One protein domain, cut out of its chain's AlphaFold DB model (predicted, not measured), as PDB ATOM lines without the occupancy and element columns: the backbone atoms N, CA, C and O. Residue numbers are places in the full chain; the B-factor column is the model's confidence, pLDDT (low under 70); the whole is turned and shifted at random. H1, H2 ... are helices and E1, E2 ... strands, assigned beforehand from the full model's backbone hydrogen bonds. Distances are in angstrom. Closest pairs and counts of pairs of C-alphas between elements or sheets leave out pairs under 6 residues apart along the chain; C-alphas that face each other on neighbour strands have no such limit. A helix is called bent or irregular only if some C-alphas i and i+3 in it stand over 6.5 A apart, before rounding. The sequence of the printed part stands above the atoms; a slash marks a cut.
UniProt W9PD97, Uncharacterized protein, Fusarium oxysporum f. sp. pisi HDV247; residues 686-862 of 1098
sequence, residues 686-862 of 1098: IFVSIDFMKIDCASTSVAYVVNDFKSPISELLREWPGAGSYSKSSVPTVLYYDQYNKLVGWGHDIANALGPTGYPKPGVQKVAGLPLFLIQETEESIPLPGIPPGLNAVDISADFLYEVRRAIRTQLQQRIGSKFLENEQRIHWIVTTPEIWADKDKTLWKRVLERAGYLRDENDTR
ATOM      1  N   ILE A 686     259.381 310.130 184.229       92.00
ATOM      2  CA  ILE A 686     258.140 310.692 184.772       92.00
ATOM      3  C   ILE A 686     257.131 309.561 184.986       92.00
ATOM      4  O   ILE A 686     256.868 308.771 184.074       92.00
ATOM      5  N   PHE A 687     256.548 309.525 186.178       94.12
ATOM      6  CA  PHE A 687     255.458 308.644 186.584       94.12
ATOM      7  C   PHE A 687     254.224 309.506 186.859       94.12
ATOM      8  O   PHE A 687     254.332 310.486 187.595       94.12
ATOM      9  N   VAL A 688     253.066 309.171 186.288       96.00
ATOM     10  CA  VAL A 688     251.801 309.884 186.541       96.00
ATOM     11  C   VAL A 688     250.723 308.882 186.931       96.00
ATOM     12  O   VAL A 688     250.400 307.979 186.157       96.00
ATOM     13  N   SER A 689     250.161 309.057 188.123       95.88
ATOM     14  CA  SER A 689     249.110 308.211 188.680       95.88
ATOM     15  C   SER A 689     247.745 308.881 188.603       95.88
ATOM     16  O   SER A 689     247.597 310.062 188.914       95.88
ATOM     17  N   ILE A 690     246.748 308.119 188.160       94.88
ATOM     18  CA  ILE A 690     245.399 308.584 187.847       94.88
ATOM     19  C   ILE A 690     244.404 307.682 188.563       94.88
ATOM     20  O   ILE A 690     244.246 306.506 188.231       94.88
ATOM     21  N   ASP A 691     243.708 308.270 189.524       91.50
ATOM     22  CA  ASP A 691     242.727 307.593 190.357       91.50
ATOM     23  C   ASP A 691     241.320 307.934 189.877       91.50
ATOM     24  O   ASP A 691     240.638 308.812 190.408       91.50
ATOM     25  N   PHE A 692     240.965 307.286 188.764       88.25
ATOM     26  CA  PHE A 692     239.684 307.404 188.063       88.25
ATOM     27  C   PHE A 692     238.741 306.233 188.378       88.25
ATOM     28  O   PHE A 692     237.526 306.408 188.338       88.25
ATOM     29  N   MET A 693     239.269 305.045 188.706       81.56
ATOM     30  CA  MET A 693     238.473 303.829 188.941       81.56
ATOM     31  C   MET A 693     237.884 303.739 190.358       81.56
ATOM     32  O   MET A 693     237.704 302.639 190.868       81.56
ATOM     33  N   LYS A 694     237.565 304.866 191.000       78.06
ATOM     34  CA  LYS A 694     236.956 304.860 192.336       78.06
ATOM     35  C   LYS A 694     235.562 304.251 192.305       78.06
ATOM     36  O   LYS A 694     234.773 304.548 191.406       78.06
ATOM     37  N   ILE A 695     235.221 303.506 193.354       72.38
ATOM     38  CA  ILE A 695     233.890 302.908 193.542       72.38
ATOM     39  C   ILE A 695     232.795 303.986 193.590       72.38
ATOM     40  O   ILE A 695     231.726 303.805 193.014       72.38
ATOM     41  N   ASP A 696     233.072 305.139 194.213       69.81
ATOM     42  CA  ASP A 696     232.137 306.273 194.261       69.81
ATOM     43  C   ASP A 696     231.839 306.900 192.888       69.81
ATOM     44  O   ASP A 696     230.813 307.561 192.719       69.81
ATOM     45  N   CYS A 697     232.721 306.689 191.902       74.00
ATOM     46  CA  CYS A 697     232.675 307.281 190.565       74.00
ATOM     47  C   CYS A 697     232.483 308.815 190.541       74.00
ATOM     48  O   CYS A 697     232.041 309.366 189.527       74.00
ATOM     49  N   ALA A 698     232.789 309.507 191.639       76.44
ATOM     50  CA  ALA A 698     232.424 310.898 191.884       76.44
ATOM     51  C   ALA A 698     233.534 311.872 191.476       76.44
ATOM     52  O   ALA A 698     233.243 312.925 190.899       76.44
ATOM     53  N   SER A 699     234.803 311.534 191.739       86.75
ATOM     54  CA  SER A 699     235.942 312.405 191.419       86.75
ATOM     55  C   SER A 699     237.207 311.656 191.005       86.75
ATOM     56  O   SER A 699     237.536 310.613 191.558       86.75
ATOM     57  N   THR A 700     237.970 312.237 190.084       90.88
ATOM     58  CA  THR A 700     239.282 311.749 189.649       90.88
ATOM     59  C   THR A 700     240.394 312.537 190.340       90.88
ATOM     60  O   THR A 700     240.388 313.769 190.289       90.88
ATOM     61  N   SER A 701     241.352 311.845 190.962       91.88
ATOM     62  CA  SER A 701     242.577 312.453 191.521       91.88
ATOM     63  C   SER A 701     243.780 312.159 190.612       91.88
ATOM     64  O   SER A 701     243.803 311.121 189.951       91.88
ATOM     65  N   VAL A 702     244.793 313.036 190.575       94.19
ATOM     66  CA  VAL A 702     246.034 312.806 189.801       94.19
ATOM     67  C   VAL A 702     247.268 313.330 190.542       94.19
ATOM     68  O   VAL A 702     247.279 314.479 190.988       94.19
ATOM     69  N   ALA A 703     248.328 312.521 190.611       92.69
ATOM     70  CA  ALA A 703     249.655 312.929 191.083       92.69
ATOM     71  C   ALA A 703     250.747 312.562 190.066       92.69
ATOM     72  O   ALA A 703     250.534 311.738 189.174       92.69
ATOM     73  N   TYR A 704     251.930 313.159 190.204       93.00
ATOM     74  CA  TYR A 704     253.114 312.764 189.446       93.00
ATOM     75  C   TYR A 704     254.376 312.741 190.301       93.00
ATOM     76  O   TYR A 704     254.500 313.471 191.287       93.00
ATOM     77  N   VAL A 705     255.335 311.918 189.876       91.06
ATOM     78  CA  VAL A 705     256.690 311.871 190.424       91.06
ATOM     79  C   VAL A 705     257.708 311.908 189.280       91.06
ATOM     80  O   VAL A 705     257.561 311.193 188.287       91.06
ATOM     81  N   VAL A 706     258.745 312.737 189.412       87.81
ATOM     82  CA  VAL A 706     259.870 312.842 188.468       87.81
ATOM     83  C   VAL A 706     261.147 312.368 189.149       87.81
ATOM     84  O   VAL A 706     261.535 312.903 190.191       87.81
ATOM     85  N   ASN A 707     261.827 311.393 188.551       82.44
ATOM     86  CA  ASN A 707     263.139 310.949 189.008       82.44
ATOM     87  C   ASN A 707     264.258 311.851 188.454       82.44
ATOM     88  O   ASN A 707     264.675 311.661 187.317       82.44
ATOM     89  N   ASP A 708     264.754 312.778 189.279       69.00
ATOM     90  CA  ASP A 708     265.871 313.706 188.985       69.00
ATOM     91  C   ASP A 708     267.231 313.199 189.529       69.00
ATOM     92  O   ASP A 708     268.211 313.939 189.601       69.00
ATOM     93  N   PHE A 709     267.288 311.954 190.030       59.91
ATOM     94  CA  PHE A 709     268.444 311.287 190.667       59.91
ATOM     95  C   PHE A 709     269.071 311.967 191.913       59.91
ATOM     96  O   PHE A 709     269.769 311.300 192.673       59.91
ATOM     97  N   LYS A 710     268.819 313.259 192.161       58.12
ATOM     98  CA  LYS A 710     269.283 314.035 193.330       58.12
ATOM     99  C   LYS A 710     268.202 314.181 194.400       58.12
ATOM    100  O   LYS A 710     268.483 314.075 195.588       58.12
ATOM    101  N   SER A 711     266.967 314.424 193.965       58.62
ATOM    102  CA  SER A 711     265.768 314.520 194.799       58.62
ATOM    103  C   SER A 711     264.538 314.330 193.904       58.62
ATOM    104  O   SER A 711     264.388 315.110 192.962       58.62
ATOM    105  N   PRO A 712     263.671 313.326 194.132       71.12
ATOM    106  CA  PRO A 712     262.487 313.143 193.303       71.12
ATOM    107  C   PRO A 712     261.470 314.265 193.553       71.12
ATOM    108  O   PRO A 712     261.094 314.528 194.695       71.12
ATOM    109  N   ILE A 713     261.006 314.914 192.483       78.50
ATOM    110  CA  ILE A 713     259.909 315.893 192.551       78.50
ATOM    111  C   ILE A 713     258.606 315.099 192.629       78.50
ATOM    112  O   ILE A 713     258.401 314.215 191.804       78.50
ATOM    113  N   SER A 714     257.736 315.388 193.597       84.19
ATOM    114  CA  SER A 714     256.507 314.627 193.863       84.19
ATOM    115  C   SER A 714     255.358 315.578 194.173       84.19
ATOM    116  O   SER A 714     255.353 316.189 195.240       84.19
ATOM    117  N   GLU A 715     254.374 315.693 193.280       84.69
ATOM    118  CA  GLU A 715     253.304 316.690 193.404       84.69
ATOM    119  C   GLU A 715     251.922 316.173 192.976       84.69
ATOM    120  O   GLU A 715     251.779 315.331 192.089       84.69
ATOM    121  N   LEU A 716     250.882 316.733 193.599       86.62
ATOM    122  CA  LEU A 716     249.479 316.544 193.224       86.62
ATOM    123  C   LEU A 716     249.043 317.633 192.234       86.62
ATOM    124  O   LEU A 716     249.347 318.815 192.439       86.62
ATOM    125  N   LEU A 717     248.252 317.262 191.224       88.31
ATOM    126  CA  LEU A 717     247.560 318.232 190.375       88.31
ATOM    127  C   LEU A 717     246.434 318.887 191.175       88.31
ATOM    128  O   LEU A 717     245.507 318.224 191.642       88.31
ATOM    129  N   ARG A 718     246.534 320.208 191.338       87.69
ATOM    130  CA  ARG A 718     245.588 321.012 192.126       87.69
ATOM    131  C   ARG A 718     244.876 322.087 191.295       87.69
ATOM    132  O   ARG A 718     243.951 322.721 191.799       87.69
ATOM    133  N   GLU A 719     245.271 322.286 190.037       87.12
ATOM    134  CA  GLU A 719     244.774 323.356 189.163       87.12
ATOM    135  C   GLU A 719     243.934 322.769 188.020       87.12
ATOM    136  O   GLU A 719     244.456 322.280 187.019       87.12
ATOM    137  N   TRP A 720     242.609 322.800 188.170       89.00
ATOM    138  CA  TRP A 720     241.677 322.219 187.201       89.00
ATOM    139  C   TRP A 720     240.919 323.307 186.428       89.00
ATOM    140  O   TRP A 720     240.442 324.263 187.048       89.00
ATOM    141  N   PRO A 721     240.746 323.177 185.095       87.94
ATOM    142  CA  PRO A 721     239.913 324.091 184.318       87.94
ATOM    143  C   PRO A 721     238.516 324.253 184.930       87.94
ATOM    144  O   PRO A 721     237.904 323.284 185.373       87.94
ATOM    145  N   GLY A 722     238.039 325.497 185.008       81.94
ATOM    146  CA  GLY A 722     236.759 325.854 185.629       81.94
ATOM    147  C   GLY A 722     236.750 325.978 187.162       81.94
ATOM    148  O   GLY A 722     235.854 326.630 187.690       81.94
ATOM    149  N   ALA A 723     237.750 325.464 187.893       79.69
ATOM    150  CA  ALA A 723     237.765 325.489 189.369       79.69
ATOM    151  C   ALA A 723     237.961 326.892 190.000       79.69
ATOM    152  O   ALA A 723     237.852 327.060 191.218       79.69
ATOM    153  N   GLY A 724     238.241 327.914 189.183       75.75
ATOM    154  CA  GLY A 724     238.499 329.281 189.634       75.75
ATOM    155  C   GLY A 724     239.838 329.415 190.365       75.75
ATOM    156  O   GLY A 724     240.793 328.706 190.072       75.75
ATOM    157  N   SER A 725     239.920 330.338 191.325       61.06
ATOM    158  CA  SER A 725     241.148 330.611 192.096       61.06
ATOM    159  C   SER A 725     241.435 329.602 193.220       61.06
ATOM    160  O   SER A 725     242.306 329.854 194.050       61.06
ATOM    161  N   TYR A 726     240.694 328.493 193.296       62.44
ATOM    162  CA  TYR A 726     240.786 327.524 194.386       62.44
ATOM    163  C   TYR A 726     241.499 326.249 193.935       62.44
ATOM    164  O   TYR A 726     241.022 325.547 193.047       62.44
ATOM    165  N   SER A 727     242.597 325.903 194.612       72.88
ATOM    166  CA  SER A 727     243.248 324.599 194.446       72.88
ATOM    167  C   SER A 727     242.272 323.478 194.836       72.88
ATOM    168  O   SER A 727     241.755 323.478 195.959       72.88
ATOM    169  N   LYS A 728     242.047 322.511 193.943       80.94
ATOM    170  CA  LYS A 728     241.195 321.333 194.171       80.94
ATOM    171  C   LYS A 728     241.999 320.059 193.936       80.94
ATOM    172  O   LYS A 728     242.541 319.861 192.858       80.94
ATOM    173  N   SER A 729     242.056 319.188 194.937       82.44
ATOM    174  CA  SER A 729     242.793 317.915 194.909       82.44
ATOM    175  C   SER A 729     242.212 316.864 193.951       82.44
ATOM    176  O   SER A 729     242.883 315.879 193.652       82.44
ATOM    177  N   SER A 730     240.992 317.074 193.449       87.31
ATOM    178  CA  SER A 730     240.329 316.214 192.467       87.31
ATOM    179  C   SER A 730     239.393 317.003 191.535       87.31
ATOM    180  O   SER A 730     239.011 318.153 191.801       87.31
ATOM    181  N   VAL A 731     239.010 316.368 190.425       90.88
ATOM    182  CA  VAL A 731     238.037 316.871 189.442       90.88
ATOM    183  C   VAL A 731     236.807 315.951 189.385       90.88
ATOM    184  O   VAL A 731     236.985 314.736 189.359       90.88
ATOM    185  N   PRO A 732     235.560 316.466 189.365       90.69
ATOM    186  CA  PRO A 732     234.365 315.631 189.249       90.69
ATOM    187  C   PRO A 732     234.385 314.746 187.998       90.69
ATOM    188  O   PRO A 732     234.656 315.237 186.902       90.69
ATOM    189  N   THR A 733     234.048 313.463 188.131       90.88
ATOM    190  CA  THR A 733     234.062 312.484 187.025       90.88
ATOM    191  C   THR A 733     232.781 312.597 186.181       90.88
ATOM    192  O   THR A 733     231.909 311.724 186.178       90.88
ATOM    193  N   VAL A 734     232.623 313.753 185.528       91.06
ATOM    194  CA  VAL A 734     231.378 314.227 184.902       91.06
ATOM    195  C   VAL A 734     231.653 314.911 183.560       91.06
ATOM    196  O   VAL A 734     232.575 315.721 183.447       91.06
ATOM    197  N   LEU A 735     230.788 314.652 182.576       92.94
ATOM    198  CA  LEU A 735     230.738 315.314 181.268       92.94
ATOM    199  C   LEU A 735     229.356 315.925 180.996       92.94
ATOM    200  O   LEU A 735     228.345 315.500 181.561       92.94
ATOM    201  N   TYR A 736     229.311 316.893 180.085       92.94
ATOM    202  CA  TYR A 736     228.088 317.522 179.593       92.94
ATOM    203  C   TYR A 736     228.136 317.632 178.067       92.94
ATOM    204  O   TYR A 736     228.968 318.361 177.525       92.94
ATOM    205  N   TYR A 737     227.230 316.937 177.384       93.19
ATOM    206  CA  TYR A 737     227.108 316.944 175.924       93.19
ATOM    207  C   TYR A 737     225.890 317.756 175.480       93.19
ATOM    208  O   TYR A 737     224.871 317.745 176.168       93.19
ATOM    209  N   ASP A 738     225.970 318.444 174.342       90.81
ATOM    210  CA  ASP A 738     224.793 319.022 173.687       90.81
ATOM    211  C   ASP A 738     224.032 317.992 172.827       90.81
ATOM    212  O   ASP A 738     224.457 316.850 172.645       90.81
ATOM    213  N   GLN A 739     222.901 318.420 172.262       88.44
ATOM    214  CA  GLN A 739     222.036 317.624 171.381       88.44
ATOM    215  C   GLN A 739     222.697 317.134 170.072       88.44
ATOM    216  O   GLN A 739     222.054 316.422 169.301       88.44
ATOM    217  N   TYR A 740     223.945 317.525 169.798       88.94
ATOM    218  CA  TYR A 740     224.752 317.078 168.659       88.94
ATOM    219  C   TYR A 740     225.935 316.193 169.099       88.94
ATOM    220  O   TYR A 740     226.862 315.979 168.317       88.94
ATOM    221  N   ASN A 741     225.918 315.694 170.342       89.44
ATOM    222  CA  ASN A 741     227.010 314.969 170.999       89.44
ATOM    223  C   ASN A 741     228.328 315.765 171.076       89.44
ATOM    224  O   ASN A 741     229.403 315.175 171.199       89.44
ATOM    225  N   LYS A 742     228.285 317.102 171.038       90.69
ATOM    226  CA  LYS A 742     229.476 317.926 171.268       90.69
ATOM    227  C   LYS A 742     229.665 318.143 172.766       90.69
ATOM    228  O   LYS A 742     228.729 318.528 173.464       90.69
ATOM    229  N   LEU A 743     230.889 317.958 173.258       92.50
ATOM    230  CA  LEU A 743     231.233 318.282 174.641       92.50
ATOM    231  C   LEU A 743     231.132 319.804 174.879       92.50
ATOM    232  O   LEU A 743     231.776 320.598 174.188       92.50
ATOM    233  N   VAL A 744     230.313 320.203 175.856       93.25
ATOM    234  CA  VAL A 744     230.058 321.605 176.257       93.25
ATOM    235  C   VAL A 744     230.397 321.892 177.724       93.25
ATOM    236  O   VAL A 744     230.188 323.009 178.197       93.25
ATOM    237  N   GLY A 745     230.934 320.912 178.449       92.75
ATOM    238  CA  GLY A 745     231.507 321.089 179.783       92.75
ATOM    239  C   GLY A 745     231.982 319.767 180.381       92.75
ATOM    240  O   GLY A 745     231.505 318.701 179.993       92.75
ATOM    241  N   TRP A 746     232.905 319.829 181.336       94.31
ATOM    242  CA  TRP A 746     233.464 318.664 182.027       94.31
ATOM    243  C   TRP A 746     234.006 319.059 183.402       94.31
ATOM    244  O   TRP A 746     234.472 320.183 183.583       94.31
ATOM    245  N   GLY A 747     233.977 318.147 184.375       92.25
ATOM    246  CA  GLY A 747     234.591 318.385 185.683       92.25
ATOM    247  C   GLY A 747     234.079 319.652 186.379       92.25
ATOM    248  O   GLY A 747     232.901 319.735 186.727       92.25
ATOM    249  N   HIS A 748     234.973 320.629 186.577       89.56
ATOM    250  CA  HIS A 748     234.638 321.962 187.104       89.56
ATOM    251  C   HIS A 748     234.324 322.997 185.997       89.56
ATOM    252  O   HIS A 748     233.727 324.031 186.292       89.56
ATOM    253  N   ASP A 749     234.678 322.749 184.729       90.38
ATOM    254  CA  ASP A 749     234.404 323.651 183.598       90.38
ATOM    255  C   ASP A 749     232.996 323.422 183.032       90.38
ATOM    256  O   ASP A 749     232.754 322.619 182.128       90.38
ATOM    257  N   ILE A 750     232.037 324.122 183.636       89.88
ATOM    258  CA  ILE A 750     230.597 323.894 183.455       89.88
ATOM    259  C   ILE A 750     229.828 325.142 182.990       89.88
ATOM    260  O   ILE A 750     228.610 325.086 182.813       89.88
ATOM    261  N   ALA A 751     230.515 326.264 182.735       83.88
ATOM    262  CA  ALA A 751     229.894 327.545 182.366       83.88
ATOM    263  C   ALA A 751     229.114 327.482 181.035       83.88
ATOM    264  O   ALA A 751     228.059 328.105 180.865       83.88
ATOM    265  N   ASN A 752     229.599 326.677 180.087       84.62
ATOM    266  CA  ASN A 752     228.913 326.440 178.820       84.62
ATOM    267  C   ASN A 752     227.773 325.410 178.941       84.62
ATOM    268  O   ASN A 752     226.798 325.529 178.201       84.62
ATOM    269  N   ALA A 753     227.802 324.521 179.939       85.62
ATOM    270  CA  ALA A 753     226.813 323.461 180.150       85.62
ATOM    271  C   ALA A 753     225.604 323.847 181.031       85.62
ATOM    272  O   ALA A 753     224.479 323.437 180.735       85.62
ATOM    273  N   LEU A 754     225.809 324.616 182.109       87.69
ATOM    274  CA  LEU A 754     224.785 324.886 183.134       87.69
ATOM    275  C   LEU A 754     224.183 326.295 183.035       87.69
ATOM    276  O   LEU A 754     224.855 327.258 182.664       87.69
ATOM    277  N   GLY A 755     222.899 326.423 183.369       82.25
ATOM    278  CA  GLY A 755     222.221 327.713 183.524       82.25
ATOM    279  C   GLY A 755     222.473 328.363 184.897       82.25
ATOM    280  O   GLY A 755     223.025 327.721 185.790       82.25
ATOM    281  N   PRO A 756     222.001 329.609 185.123       72.38
ATOM    282  CA  PRO A 756     222.183 330.333 186.393       72.38
ATOM    283  C   PRO A 756     221.602 329.634 187.633       72.38
ATOM    284  O   PRO A 756     221.927 329.991 188.759       72.38
ATOM    285  N   THR A 757     220.732 328.643 187.435       70.81
ATOM    286  CA  THR A 757     220.111 327.822 188.482       70.81
ATOM    287  C   THR A 757     220.898 326.550 188.822       70.81
ATOM    288  O   THR A 757     220.424 325.756 189.630       70.81
ATOM    289  N   GLY A 758     222.054 326.310 188.191       73.12
ATOM    290  CA  GLY A 758     222.872 325.102 188.373       73.12
ATOM    291  C   GLY A 758     222.375 323.857 187.621       73.12
ATOM    292  O   GLY A 758     223.056 322.835 187.618       73.12
ATOM    293  N   TYR A 759     221.223 323.928 186.949       79.12
ATOM    294  CA  TYR A 759     220.716 322.845 186.098       79.12
ATOM    295  C   TYR A 759     221.313 322.917 184.680       79.12
ATOM    296  O   TYR A 759     221.631 324.018 184.217       79.12
ATOM    297  N   PRO A 760     221.442 321.784 183.957       86.69
ATOM    298  CA  PRO A 760     221.835 321.780 182.549       86.69
ATOM    299  C   PRO A 760     220.944 322.682 181.688       86.69
ATOM    300  O   PRO A 760     219.734 322.781 181.911       86.69
ATOM    301  N   LYS A 761     221.543 323.346 180.696       89.19
ATOM    302  CA  LYS A 761     220.800 324.138 179.704       89.19
ATOM    303  C   LYS A 761     219.889 323.220 178.864       89.19
ATOM    304  O   LYS A 761     220.189 322.034 178.723       89.19
ATOM    305  N   PRO A 762     218.785 323.731 178.282       87.88
ATOM    306  CA  PRO A 762     217.935 322.938 177.395       87.88
ATOM    307  C   PRO A 762     218.750 322.289 176.267       87.88
ATOM    308  O   PRO A 762     219.533 322.969 175.608       87.88
ATOM    309  N   GLY A 763     218.579 320.979 176.069       84.94
ATOM    310  CA  GLY A 763     219.360 320.202 175.101       84.94
ATOM    311  C   GLY A 763     220.756 319.765 175.574       84.94
ATOM    312  O   GLY A 763     221.487 319.201 174.767       84.94
ATOM    313  N   VAL A 764     221.134 319.993 176.841       89.88
ATOM    314  CA  VAL A 764     222.399 319.507 177.426       89.88
ATOM    315  C   VAL A 764     222.163 318.286 178.321       89.88
ATOM    316  O   VAL A 764     221.404 318.341 179.290       89.88
ATOM    317  N   GLN A 765     222.856 317.190 178.022       89.62
ATOM    318  CA  GLN A 765     222.809 315.912 178.731       89.62
ATOM    319  C   GLN A 765     224.041 315.761 179.637       89.62
ATOM    320  O   GLN A 765     225.177 315.754 179.166       89.62
ATOM    321  N   LYS A 766     223.813 315.628 180.951       90.06
ATOM    322  CA  LYS A 766     224.858 315.298 181.934       90.06
ATOM    323  C   LYS A 766     225.144 313.795 181.896       90.06
ATOM    324  O   LYS A 766     224.215 313.000 182.006       90.06
ATOM    325  N   VAL A 767     226.418 313.425 181.834       88.62
ATOM    326  CA  VAL A 767     226.912 312.046 181.940       88.62
ATOM    327  C   VAL A 767     227.846 311.959 183.150       88.62
ATOM    328  O   VAL A 767     228.678 312.838 183.365       88.62
ATOM    329  N   ALA A 768     227.674 310.931 183.977       87.00
ATOM    330  CA  ALA A 768     228.433 310.686 185.206       87.00
ATOM    331  C   ALA A 768     228.435 309.177 185.504       87.00
ATOM    332  O   ALA A 768     227.659 308.445 184.889       87.00
ATOM    333  N   GLY A 769     229.276 308.709 186.431       81.06
ATOM    334  CA  GLY A 769     229.396 307.272 186.715       81.06
ATOM    335  C   GLY A 769     230.268 306.518 185.702       81.06
ATOM    336  O   GLY A 769     230.056 305.330 185.479       81.06
ATOM    337  N   LEU A 770     231.220 307.208 185.055       85.94
ATOM    338  CA  LEU A 770     232.004 306.683 183.926       85.94
ATOM    339  C   LEU A 770     232.660 305.301 184.181       85.94
ATOM    340  O   LEU A 770     232.543 304.450 183.298       85.94
ATOM    341  N   PRO A 771     233.266 305.007 185.356       83.75
ATOM    342  CA  PRO A 771     233.835 303.684 185.626       83.75
ATOM    343  C   PRO A 771     232.820 302.533 185.571       83.75
ATOM    344  O   PRO A 771     233.158 301.474 185.040       83.75
ATOM    345  N   LEU A 772     231.575 302.738 186.034       79.50
ATOM    346  CA  LEU A 772     230.530 301.696 186.069       79.50
ATOM    347  C   LEU A 772     230.210 301.150 184.667       79.50
ATOM    348  O   LEU A 772     230.057 299.941 184.481       79.50
ATOM    349  N   PHE A 773     230.198 302.025 183.655       79.38
ATOM    350  CA  PHE A 773     229.981 301.629 182.259       79.38
ATOM    351  C   PHE A 773     231.114 300.757 181.684       79.38
ATOM    352  O   PHE A 773     230.879 300.014 180.731       79.38
ATOM    353  N   LEU A 774     232.334 300.845 182.228       79.06
ATOM    354  CA  LEU A 774     233.509 300.114 181.735       79.06
ATOM    355  C   LEU A 774     233.708 298.757 182.422       79.06
ATOM    356  O   LEU A 774     234.232 297.837 181.801       79.06
ATOM    357  N   ILE A 775     233.266 298.617 183.672       74.50
ATOM    358  CA  ILE A 775     233.241 297.340 184.412       74.50
ATOM    359  C   ILE A 775     231.946 296.536 184.200       74.50
ATOM    360  O   ILE A 775     231.858 295.396 184.652       74.50
ATOM    361  N   GLN A 776     230.956 297.128 183.518       68.19
ATOM    362  CA  GLN A 776     229.630 296.560 183.229       68.19
ATOM    363  C   GLN A 776     228.765 296.269 184.475       68.19
ATOM    364  O   GLN A 776     227.854 295.445 184.422       68.19
ATOM    365  N   GLU A 777     229.008 296.964 185.591       60.09
ATOM    366  CA  GLU A 777     228.224 296.817 186.824       60.09
ATOM    367  C   GLU A 777     227.100 297.857 186.886       60.09
ATOM    368  O   GLU A 777     227.305 299.016 187.243       60.09
ATOM    369  N   THR A 778     225.882 297.426 186.559       52.31
ATOM    370  CA  THR A 778     224.659 298.185 186.841       52.31
ATOM    371  C   THR A 778     224.118 297.792 188.215       52.31
ATOM    372  O   THR A 778     223.298 296.879 188.320       52.31
ATOM    373  N   GLU A 779     224.561 298.468 189.278       46.69
ATOM    374  CA  GLU A 779     223.857 298.382 190.561       46.69
ATOM    375  C   GLU A 779     222.412 298.876 190.398       46.69
ATOM    376  O   GLU A 779     222.182 300.005 189.964       46.69
ATOM    377  N   GLU A 780     221.434 298.091 190.858       41.25
ATOM    378  CA  GLU A 780     220.001 298.446 190.823       41.25
ATOM    379  C   GLU A 780     219.655 299.722 191.627       41.25
ATOM    380  O   GLU A 780     218.536 300.225 191.555       41.25
ATOM    381  N   SER A 781     220.616 300.263 192.388       41.50
ATOM    382  CA  SER A 781     220.472 301.450 193.238       41.50
ATOM    383  C   SER A 781     221.014 302.758 192.640       41.50
ATOM    384  O   SER A 781     220.778 303.815 193.228       41.50
ATOM    385  N   ILE A 782     221.711 302.733 191.494       48.62
ATOM    386  CA  ILE A 782     222.229 303.949 190.835       48.62
ATOM    387  C   ILE A 782     221.595 304.095 189.442       48.62
ATOM    388  O   ILE A 782     222.025 303.425 188.501       48.62
ATOM    389  N   PRO A 783     220.607 304.994 189.254       50.12
ATOM    390  CA  PRO A 783     220.082 305.308 187.930       50.12
ATOM    391  C   PRO A 783     221.119 306.116 187.137       50.12
ATOM    392  O   PRO A 783     221.135 307.350 187.165       50.12
ATOM    393  N   LEU A 784     222.003 305.405 186.434       58.50
ATOM    394  CA  LEU A 784     222.961 305.990 185.500       58.50
ATOM    395  C   LEU A 784     222.227 306.860 184.460       58.50
ATOM    396  O   LEU A 784     221.228 306.411 183.887       58.50
ATOM    397  N   PRO A 785     222.712 308.082 184.161       61.00
ATOM    398  CA  PRO A 785     222.230 308.830 183.008       61.00
ATOM    399  C   PRO A 785     222.436 307.998 181.741       61.00
ATOM    400  O   PRO A 785     223.480 307.369 181.580       61.00
ATOM    401  N   GLY A 786     221.468 308.012 180.823       68.81
ATOM    402  CA  GLY A 786     221.644 307.354 179.529       68.81
ATOM    403  C   GLY A 786     222.897 307.868 178.810       68.81
ATOM    404  O   GLY A 786     223.255 309.043 178.933       68.81
ATOM    405  N   ILE A 787     223.558 306.999 178.046       80.56
ATOM    406  CA  ILE A 787     224.653 307.406 177.158       80.56
ATOM    407  C   ILE A 787     224.056 308.268 176.020       80.56
ATOM    408  O   ILE A 787     222.961 307.944 175.546       80.56
ATOM    409  N   PRO A 788     224.704 309.367 175.579       85.94
ATOM    410  CA  PRO A 788     224.202 310.182 174.472       85.94
ATOM    411  C   PRO A 788     224.026 309.358 173.178       85.94
ATOM    412  O   PRO A 788     224.868 308.499 172.895       85.94
ATOM    413  N   PRO A 789     222.959 309.572 172.380       82.75
ATOM    414  CA  PRO A 789     222.630 308.695 171.255       82.75
ATOM    415  C   PRO A 789     223.754 308.592 170.215       82.75
ATOM    416  O   PRO A 789     224.081 309.567 169.543       82.75
ATOM    417  N   GLY A 790     224.319 307.394 170.048       82.75
ATOM    418  CA  GLY A 790     225.409 307.127 169.102       82.75
ATOM    419  C   GLY A 790     226.821 307.193 169.694       82.75
ATOM    420  O   GLY A 790     227.767 306.876 168.976       82.75
ATOM    421  N   LEU A 791     226.971 307.537 170.978       88.62
ATOM    422  CA  LEU A 791     228.194 307.284 171.746       88.62
ATOM    423  C   LEU A 791     228.088 305.950 172.504       88.62
ATOM    424  O   LEU A 791     226.994 305.434 172.743       88.62
ATOM    425  N   ASN A 792     229.229 305.401 172.916       88.81
ATOM    426  CA  ASN A 792     229.328 304.229 173.786       88.81
ATOM    427  C   ASN A 792     230.226 304.493 175.015       88.81
ATOM    428  O   ASN A 792     230.852 305.546 175.127       88.81
ATOM    429  N   ALA A 793     230.301 303.522 175.934       86.56
ATOM    430  CA  ALA A 793     231.065 303.603 177.187       86.56
ATOM    431  C   ALA A 793     232.551 303.980 177.005       86.56
ATOM    432  O   ALA A 793     233.105 304.724 177.818       86.56
ATOM    433  N   VAL A 794     233.186 303.492 175.933       89.88
ATOM    434  CA  VAL A 794     234.586 303.793 175.599       89.88
ATOM    435  C   VAL A 794     234.727 305.219 175.071       89.88
ATOM    436  O   VAL A 794     235.695 305.885 175.428       89.88
ATOM    437  N   ASP A 795     233.767 305.715 174.280       91.69
ATOM    438  CA  ASP A 795     233.789 307.097 173.780       91.69
ATOM    439  C   ASP A 795     233.715 308.091 174.950       91.69
ATOM    440  O   ASP A 795     234.635 308.883 175.139       91.69
ATOM    441  N   ILE A 796     232.674 307.993 175.791       92.06
ATOM    442  CA  ILE A 796     232.446 308.938 176.900       92.06
ATOM    443  C   ILE A 796     233.570 308.911 177.944       92.06
ATOM    444  O   ILE A 796     233.902 309.934 178.536       92.06
ATOM    445  N   SER A 797     234.198 307.756 178.167       92.62
ATOM    446  CA  SER A 797     235.297 307.649 179.131       92.62
ATOM    447  C   SER A 797     236.619 308.160 178.555       92.62
ATOM    448  O   SER A 797     237.411 308.768 179.277       92.62
ATOM    449  N   ALA A 798     236.849 307.963 177.253       94.75
ATOM    450  CA  ALA A 798     238.021 308.500 176.569       94.75
ATOM    451  C   ALA A 798     237.942 310.021 176.400       94.75
ATOM    452  O   ALA A 798     238.961 310.683 176.567       94.75
ATOM    453  N   ASP A 799     236.759 310.588 176.146       95.25
ATOM    454  CA  ASP A 799     236.562 312.042 176.079       95.25
ATOM    455  C   ASP A 799     236.911 312.714 177.423       95.25
ATOM    456  O   ASP A 799     237.635 313.712 177.450       95.25
ATOM    457  N   PHE A 800     236.482 312.134 178.554       95.56
ATOM    458  CA  PHE A 800     236.858 312.634 179.883       95.56
ATOM    459  C   PHE A 800     238.358 312.504 180.154       95.56
ATOM    460  O   PHE A 800     238.998 313.456 180.602       95.56
ATOM    461  N   LEU A 801     238.946 311.336 179.881       96.31
ATOM    462  CA  LEU A 801     240.371 311.132 180.139       96.31
ATOM    463  C   LEU A 801     241.254 311.930 179.164       96.31
ATOM    464  O   LEU A 801     242.338 312.355 179.549       96.31
ATOM    465  N   TYR A 802     240.789 312.253 177.956       96.50
ATOM    466  CA  TYR A 802     241.453 313.203 177.061       96.50
ATOM    467  C   TYR A 802     241.499 314.623 177.659       96.50
ATOM    468  O   TYR A 802     242.542 315.281 177.618       96.50
ATOM    469  N   GLU A 803     240.406 315.079 178.275       96.00
ATOM    470  CA  GLU A 803     240.357 316.355 179.000       96.00
ATOM    471  C   GLU A 803     241.279 316.367 180.235       96.00
ATOM    472  O   GLU A 803     242.089 317.287 180.400       96.00
ATOM    473  N   VAL A 804     241.270 315.295 181.038       95.81
ATOM    474  CA  VAL A 804     242.229 315.104 182.145       95.81
ATOM    475  C   VAL A 804     243.671 315.124 181.628       95.81
ATOM    476  O   VAL A 804     244.516 315.818 182.194       95.81
ATOM    477  N   ARG A 805     243.968 314.450 180.510       95.44
ATOM    478  CA  ARG A 805     245.293 314.464 179.871       95.44
ATOM    479  C   ARG A 805     245.709 315.860 179.408       95.44
ATOM    480  O   ARG A 805     246.885 316.212 179.525       95.44
ATOM    481  N   ARG A 806     244.772 316.680 178.921       94.38
ATOM    482  CA  ARG A 806     245.035 318.078 178.538       94.38
ATOM    483  C   ARG A 806     245.374 318.944 179.756       94.38
ATOM    484  O   ARG A 806     246.306 319.752 179.683       94.38
ATOM    485  N   ALA A 807     244.691 318.738 180.883       93.31
ATOM    486  CA  ALA A 807     245.031 319.384 182.154       93.31
ATOM    487  C   ALA A 807     246.402 318.921 182.695       93.31
ATOM    488  O   ALA A 807     247.201 319.762 183.116       93.31
ATOM    489  N   ILE A 808     246.711 317.618 182.602       94.06
ATOM    490  CA  ILE A 808     248.019 317.036 182.958       94.06
ATOM    491  C   ILE A 808     249.147 317.660 182.135       94.06
ATOM    492  O   ILE A 808     250.119 318.153 182.708       94.06
ATOM    493  N   ARG A 809     249.007 317.694 180.801       93.81
ATOM    494  CA  ARG A 809     249.994 318.311 179.901       93.81
ATOM    495  C   ARG A 809     250.278 319.759 180.292       93.81
ATOM    496  O   ARG A 809     251.437 320.154 180.345       93.81
ATOM    497  N   THR A 810     249.226 320.532 180.556       90.88
ATOM    498  CA  THR A 810     249.344 321.963 180.867       90.88
ATOM    499  C   THR A 810     250.112 322.184 182.175       90.88
ATOM    500  O   THR A 810     251.108 322.905 182.166       90.88
ATOM    501  N   GLN A 811     249.730 321.499 183.261       89.00
ATOM    502  CA  GLN A 811     250.409 321.623 184.561       89.00
ATOM    503  C   GLN A 811     251.859 321.109 184.521       89.00
ATOM    504  O   GLN A 811     252.753 321.792 185.015       89.00
ATOM    505  N   LEU A 812     252.136 319.958 183.891       90.00
ATOM    506  CA  LEU A 812     253.511 319.447 183.774       90.00
ATOM    507  C   LEU A 812     254.402 320.388 182.948       90.00
ATOM    508  O   LEU A 812     255.527 320.686 183.352       90.00
ATOM    509  N   GLN A 813     253.898 320.913 181.828       91.19
ATOM    510  CA  GLN A 813     254.641 321.868 181.004       91.19
ATOM    511  C   GLN A 813     254.919 323.188 181.748       91.19
ATOM    512  O   GLN A 813     255.976 323.780 181.542       91.19
ATOM    513  N   GLN A 814     254.018 323.629 182.633       88.00
ATOM    514  CA  GLN A 814     254.219 324.808 183.484       88.00
ATOM    515  C   GLN A 814     255.209 324.562 184.634       88.00
ATOM    516  O   GLN A 814     256.030 325.431 184.913       88.00
ATOM    517  N   ARG A 815     255.141 323.402 185.306       87.31
ATOM    518  CA  ARG A 815     255.909 323.139 186.539       87.31
ATOM    519  C   ARG A 815     257.305 322.559 186.313       87.31
ATOM    520  O   ARG A 815     258.221 322.918 187.045       87.31
ATOM    521  N   ILE A 816     257.490 321.689 185.313       86.75
ATOM    522  CA  ILE A 816     258.791 321.042 185.027       86.75
ATOM    523  C   ILE A 816     259.350 321.350 183.624       86.75
ATOM    524  O   ILE A 816     260.433 320.880 183.276       86.75
ATOM    525  N   GLY A 817     258.660 322.171 182.823       86.75
ATOM    526  CA  GLY A 817     259.222 322.802 181.624       86.75
ATOM    527  C   GLY A 817     259.769 321.818 180.583       86.75
ATOM    528  O   GLY A 817     259.045 320.953 180.081       86.75
ATOM    529  N   SER A 818     261.053 321.955 180.233       82.56
ATOM    530  CA  SER A 818     261.688 321.114 179.208       82.56
ATOM    531  C   SER A 818     261.759 319.637 179.611       82.56
ATOM    532  O   SER A 818     261.538 318.781 178.758       82.56
ATOM    533  N   LYS A 819     261.907 319.326 180.911       83.12
ATOM    534  CA  LYS A 819     261.913 317.944 181.432       83.12
ATOM    535  C   LYS A 819     260.642 317.179 181.047       83.12
ATOM    536  O   LYS A 819     260.721 315.991 180.736       83.12
ATOM    537  N   PHE A 820     259.488 317.860 181.000       87.00
ATOM    538  CA  PHE A 820     258.248 317.299 180.451       87.00
ATOM    539  C   PHE A 820     258.314 317.141 178.928       87.00
ATOM    540  O   PHE A 820     258.042 316.056 178.423       87.00
ATOM    541  N   LEU A 821     258.685 318.189 178.186       85.94
ATOM    542  CA  LEU A 821     258.683 318.167 176.715       85.94
ATOM    543  C   LEU A 821     259.630 317.102 176.127       85.94
ATOM    544  O   LEU A 821     259.298 316.468 175.128       85.94
ATOM    545  N   GLU A 822     260.772 316.869 176.770       85.25
ATOM    546  CA  GLU A 822     261.774 315.869 176.381       85.25
ATOM    547  C   GLU A 822     261.345 314.422 176.697       85.25
ATOM    548  O   GLU A 822     261.831 313.477 176.065       85.25
ATOM    549  N   ASN A 823     260.427 314.232 177.656       86.75
ATOM    550  CA  ASN A 823     260.041 312.918 178.183       86.75
ATOM    551  C   ASN A 823     258.535 312.607 178.103       86.75
ATOM    552  O   ASN A 823     258.129 311.532 178.537       86.75
ATOM    553  N   GLU A 824     257.702 313.459 177.491       88.62
ATOM    554  CA  GLU A 824     256.249 313.240 177.369       88.62
ATOM    555  C   GLU A 824     255.926 311.864 176.759       88.62
ATOM    556  O   GLU A 824     255.092 311.117 177.270       88.62
ATOM    557  N   GLN A 825     256.643 311.480 175.699       87.19
ATOM    558  CA  GLN A 825     256.461 310.183 175.035       87.19
ATOM    559  C   GLN A 825     256.955 308.978 175.863       87.19
ATOM    560  O   GLN A 825     256.728 307.836 175.453       87.19
ATOM    561  N   ARG A 826     257.639 309.221 176.990       87.81
ATOM    562  CA  ARG A 826     258.146 308.224 177.946       87.81
ATOM    563  C   ARG A 826     257.370 308.194 179.263       87.81
ATOM    564  O   ARG A 826     257.692 307.342 180.086       87.81
ATOM    565  N   ILE A 827     256.386 309.075 179.481       92.94
ATOM    566  CA  ILE A 827     255.589 309.070 180.719       92.94
ATOM    567  C   ILE A 827     255.037 307.665 180.953       92.94
ATOM    568  O   ILE A 827     254.435 307.080 180.044       92.94
ATOM    569  N   HIS A 828     255.272 307.162 182.165       94.62
ATOM    570  CA  HIS A 828     254.711 305.923 182.679       94.62
ATOM    571  C   HIS A 828     253.395 306.238 183.383       94.62
ATOM    572  O   HIS A 828     253.359 307.018 184.341       94.62
ATOM    573  N   TRP A 829     252.313 305.672 182.869       95.69
ATOM    574  CA  TRP A 829     250.954 305.904 183.331       95.69
ATOM    575  C   TRP A 829     250.538 304.818 184.311       95.69
ATOM    576  O   TRP A 829     250.762 303.629 184.083       95.69
ATOM    577  N   ILE A 830     249.910 305.231 185.403       95.56
ATOM    578  CA  ILE A 830     249.537 304.342 186.495       95.56
ATOM    579  C   ILE A 830     248.058 304.563 186.773       95.56
ATOM    580  O   ILE A 830     247.657 305.676 187.107       95.56
ATOM    581  N   VAL A 831     247.240 303.526 186.628       93.56
ATOM    582  CA  VAL A 831     245.809 303.591 186.951       93.56
ATOM    583  C   VAL A 831     245.570 302.787 188.220       93.56
ATOM    584  O   VAL A 831     245.865 301.590 188.267       93.56
ATOM    585  N   THR A 832     245.070 303.444 189.264       92.19
ATOM    586  CA  THR A 832     244.713 302.756 190.508       92.19
ATOM    587  C   THR A 832     243.378 302.039 190.364       92.19
ATOM    588  O   THR A 832     242.505 302.490 189.620       92.19
ATOM    589  N   THR A 833     243.241 300.886 191.021       89.50
ATOM    590  CA  THR A 833     242.037 300.046 190.966       89.50
ATOM    591  C   THR A 833     241.643 299.565 192.366       89.50
ATOM    592  O   THR A 833     242.506 298.984 193.032       89.50
ATOM    593  N   PRO A 834     240.378 299.709 192.799       87.69
ATOM    594  CA  PRO A 834     239.904 299.179 194.076       87.69
ATOM    595  C   PRO A 834     239.965 297.653 194.089       87.69
ATOM    596  O   PRO A 834     239.773 297.003 193.056       87.69
ATOM    597  N   GLU A 835     240.143 297.052 195.266       86.50
ATOM    598  CA  GLU A 835     240.231 295.589 195.396       86.50
ATOM    599  C   GLU A 835     238.941 294.860 194.974       86.50
ATOM    600  O   GLU A 835     239.008 293.696 194.590       86.50
ATOM    601  N   ILE A 836     237.787 295.541 194.957       83.88
ATOM    602  CA  ILE A 836     236.527 295.008 194.401       83.88
ATOM    603  C   ILE A 836     236.639 294.755 192.884       83.88
ATOM    604  O   ILE A 836     236.009 293.840 192.350       83.88
ATOM    605  N   TRP A 837     237.459 295.539 192.175       83.81
ATOM    606  CA  TRP A 837     237.623 295.470 190.719       83.81
ATOM    607  C   TRP A 837     238.999 294.944 190.276       83.81
ATOM    608  O   TRP A 837     239.311 294.964 189.084       83.81
ATOM    609  N   ALA A 838     239.820 294.440 191.206       79.19
ATOM    610  CA  ALA A 838     241.174 293.961 190.926       79.19
ATOM    611  C   ALA A 838     241.216 292.872 189.835       79.19
ATOM    612  O   ALA A 838     242.034 292.978 188.915       79.19
ATOM    613  N   ASP A 839     240.291 291.908 189.899       79.75
ATOM    614  CA  ASP A 839     240.179 290.751 188.993       79.75
ATOM    615  C   ASP A 839     239.274 290.995 187.764       79.75
ATOM    616  O   ASP A 839     239.053 290.088 186.958       79.75
ATOM    617  N   LYS A 840     238.708 292.201 187.604       82.62
ATOM    618  CA  LYS A 840     237.862 292.546 186.446       82.62
ATOM    619  C   LYS A 840     238.711 292.683 185.180       82.62
ATOM    620  O   LYS A 840     239.877 293.074 185.248       82.62
ATOM    621  N   ASP A 841     238.112 292.419 184.016       80.69
ATOM    622  CA  ASP A 841     238.803 292.596 182.736       80.69
ATOM    623  C   ASP A 841     239.146 294.077 182.473       80.69
ATOM    624  O   ASP A 841     238.341 294.988 182.682       80.69
ATOM    625  N   LYS A 842     240.371 294.306 181.993       84.38
ATOM    626  CA  LYS A 842     240.975 295.621 181.746       84.38
ATOM    627  C   LYS A 842     241.148 295.903 180.243       84.38
ATOM    628  O   LYS A 842     241.747 296.914 179.882       84.38
ATOM    629  N   THR A 843     240.590 295.071 179.352       86.38
ATOM    630  CA  THR A 843     240.567 295.319 177.890       86.38
ATOM    631  C   THR A 843     239.880 296.638 177.520       86.38
ATOM    632  O   THR A 843     240.474 297.464 176.825       86.38
ATOM    633  N   LEU A 844     238.660 296.888 178.015       86.50
ATOM    634  CA  LEU A 844     237.933 298.143 177.767       86.50
ATOM    635  C   LEU A 844     238.708 299.355 178.306       86.50
ATOM    636  O   LEU A 844     238.800 300.381 177.634       86.50
ATOM    637  N   TRP A 845     239.337 299.201 179.472       87.25
ATOM    638  CA  TRP A 845     240.188 300.212 180.099       87.25
ATOM    639  C   TRP A 845     241.413 300.575 179.252       87.25
ATOM    640  O   TRP A 845     241.679 301.760 179.041       87.25
ATOM    641  N   LYS A 846     242.115 299.583 178.689       89.31
ATOM    642  CA  LYS A 846     243.217 299.822 177.743       89.31
ATOM    643  C   LYS A 846     242.757 300.618 176.518       89.31
ATOM    644  O   LYS A 846     243.385 301.618 176.186       89.31
ATOM    645  N   ARG A 847     241.625 300.246 175.906       90.62
ATOM    646  CA  ARG A 847     241.069 300.946 174.727       90.62
ATOM    647  C   ARG A 847     240.655 302.385 175.016       90.62
ATOM    648  O   ARG A 847     240.840 303.253 174.170       90.62
ATOM    649  N   VAL A 848     240.127 302.654 176.210       93.19
ATOM    650  CA  VAL A 848     239.835 304.020 176.677       93.19
ATOM    651  C   VAL A 848     241.116 304.857 176.766       93.19
ATOM    652  O   VAL A 848     241.155 305.976 176.256       93.19
ATOM    653  N   LEU A 849     242.175 304.310 177.370       94.25
ATOM    654  CA  LEU A 849     243.464 304.994 177.532       94.25
ATOM    655  C   LEU A 849     244.193 305.199 176.193       94.25
ATOM    656  O   LEU A 849     244.779 306.260 175.970       94.25
ATOM    657  N   GLU A 850     244.126 304.223 175.286       93.75
ATOM    658  CA  GLU A 850     244.613 304.326 173.905       93.75
ATOM    659  C   GLU A 850     243.860 305.418 173.132       93.75
ATOM    660  O   GLU A 850     244.483 306.312 172.561       93.75
ATOM    661  N   ARG A 851     242.521 305.435 173.196       93.94
ATOM    662  CA  ARG A 851     241.694 306.449 172.521       93.94
ATOM    663  C   ARG A 851     241.916 307.865 173.062       93.94
ATOM    664  O   ARG A 851     241.940 308.814 172.281       93.94
ATOM    665  N   ALA A 852     242.127 308.021 174.369       95.69
ATOM    666  CA  ALA A 852     242.550 309.290 174.971       95.69
ATOM    667  C   ALA A 852     244.042 309.629 174.694       95.69
ATOM    668  O   ALA A 852     244.523 310.722 175.019       95.69
ATOM    669  N   GLY A 853     244.785 308.717 174.060       93.44
ATOM    670  CA  GLY A 853     246.165 308.885 173.601       93.44
ATOM    671  C   GLY A 853     247.228 308.806 174.699       93.44
ATOM    672  O   GLY A 853     248.326 309.339 174.524       93.44
ATOM    673  N   TYR A 854     246.914 308.189 175.839       94.38
ATOM    674  CA  TYR A 854     247.906 307.852 176.867       94.38
ATOM    675  C   TYR A 854     248.870 306.775 176.351       94.38
ATOM    676  O   TYR A 854     250.094 306.898 176.496       94.38
ATOM    677  N   LEU A 855     248.294 305.745 175.723       92.62
ATOM    678  CA  LEU A 855     248.971 304.590 175.134       92.62
ATOM    679  C   LEU A 855     249.137 304.768 173.620       92.62
ATOM    680  O   LEU A 855     248.466 305.599 173.006       92.62
ATOM    681  N   ARG A 856     250.023 303.966 173.031       87.00
ATOM    682  CA  ARG A 856     250.209 303.842 171.576       87.00
ATOM    683  C   ARG A 856     249.404 302.680 170.982       87.00
ATOM    684  O   ARG A 856     248.995 302.772 169.832       87.00
ATOM    685  N   ASP A 857     249.214 301.623 171.770       83.38
ATOM    686  CA  ASP A 857     248.533 300.372 171.429       83.38
ATOM    687  C   ASP A 857     248.215 299.563 172.711       83.38
ATOM    688  O   ASP A 857     248.716 299.882 173.796       83.38
ATOM    689  N   GLU A 858     247.420 298.490 172.599       71.06
ATOM    690  CA  GLU A 858     247.015 297.629 173.728       71.06
ATOM    691  C   GLU A 858     248.190 296.942 174.484       71.06
ATOM    692  O   GLU A 858     247.967 296.409 175.579       71.06
ATOM    693  N   ASN A 859     249.426 296.945 173.961       76.25
ATOM    694  CA  ASN A 859     250.619 296.327 174.566       76.25
ATOM    695  C   ASN A 859     251.672 297.341 175.063       76.25
ATOM    696  O   ASN A 859     252.762 296.928 175.468       76.25
ATOM    697  N   ASP A 860     251.368 298.642 175.058       82.62
ATOM    698  CA  ASP A 860     252.285 299.701 175.497       82.62
ATOM    699  C   ASP A 860     252.778 299.461 176.940       82.62
ATOM    700  O   ASP A 860     252.000 299.461 177.896       82.62
ATOM    701  N   THR A 861     254.090 299.258 177.105       85.56
ATOM    702  CA  THR A 861     254.715 298.893 178.391       85.56
ATOM    703  C   THR A 861     254.737 300.027 179.415       85.56
ATOM    704  O   THR A 861     255.115 299.806 180.564       85.56
ATOM    705  N   ARG A 862     254.307 301.232 179.027       90.50
ATOM    706  CA  ARG A 862     254.210 302.422 179.886       90.50
ATOM    707  C   ARG A 862     252.903 302.483 180.687       90.50
ATOM    708  O   ARG A 862     252.442 303.580 181.002       90.50
TER     709      ARG A 862
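What this domain is: This is residues 686 to 862 of the 1098 residues of an uncharacterized protein of Fusarium oxysporum f. sp. pisi HDV247 (UniProt W9PD97). One long helix, H2, spans two sheets: its residues 801 to 815 cover the twisted sheet E1 E2 E3 E4 E8, and its residues 796 to 804 cover the small sheet E6 E5 E7. H1 and H4 pack on the first part of H2, while H3 follows its other end and grazes the larger sheet. The larger sheet is branched and mixed; the small one, in the order E6 E5 E7, is antiparallel. The printed part has 177 residues with four named helices and eight named strands, in the order E1 E2 E3 E4 E5 E6 E7 H1 H2 H3 E8 H4; its class is mixed, with under half of the residues in named elements. It is compact, with a radius of gyration of the C-alphas of 16.7 A and spans of 53 by 40 by 26 A.

How they stand to each other: Start at E2, residues 699 to 707. On one side of it find E1, residues 686 to 691, with N 687 and O 705 2.9 A apart; on the other side find E3, residues 713 to 716, with N 706 and O 713 at 2.8 A, and E4, residues 730 to 732, with N 700 and O 731 at 2.8 A. E1, E2 and E3 form a meander, each strand the antiparallel neighbour of the one before. E8, residues 828 to 833, is parallel to E1, with N 690 and O 830 at 2.8 A. E4 runs on at 40 degrees into E5, residues 734 to 737, the inner strand between E6, residues 743 to 746, with N 736 and O 745 at 2.8 A, and E7, residues 765 to 768, with N 765 and O 737 at 2.8 A. H2, residues 793 to 815, is on both sheets, each at a height of 8.8 A, and makes two layers, helix and sheet, with E6 E5 E7; C-alphas 735 and 800, the closest of E5 and H2, are 6.8 A apart. Residues 794 to 801 of H2 touch H4, residues 843 to 851, at a steep tilt of 52 degrees, closest at C-alphas 798 and 848, 4.8 A. Residues 793 to 797 touch H1, residues 770 to 775, closest at C-alphas 773 and 793, 5.5 A. H3, residues 818 to 826, is irregular, with C-alphas 822 and 825 7.9 A apart; it only just touches H2, with 3 pairs of C-alphas within 8 A, only at the corner, closest at C-alphas 813 and 820, 5.8 A. Every O i to N i+4 pair is within hydrogen-bond range in H2 and H4, but 1 of 2 in H1 and 2 of 5 in H3, where 3 of 6 O i to N i+3 pairs are.

Where its parts are: Find C-alpha 686 at (258.140, 310.692, 184.772), where E1 begins; E2 measures 27.3 A. H2 runs 33.0 A from C-alpha 793 at (231.065, 303.603, 177.187), and H4 ends at C-alpha 851, (241.694, 306.449, 172.521).

The domain as a whole: C-alphas 710 and 762, the two farthest apart, are 54.5 A apart. The printed part has no cut; the links E3 to E4, E6 to E7 and H1 to H2 are long. Look for pLDDT under 70 at residues 696, 708 to 711, 725 to 726 and 776 to 786.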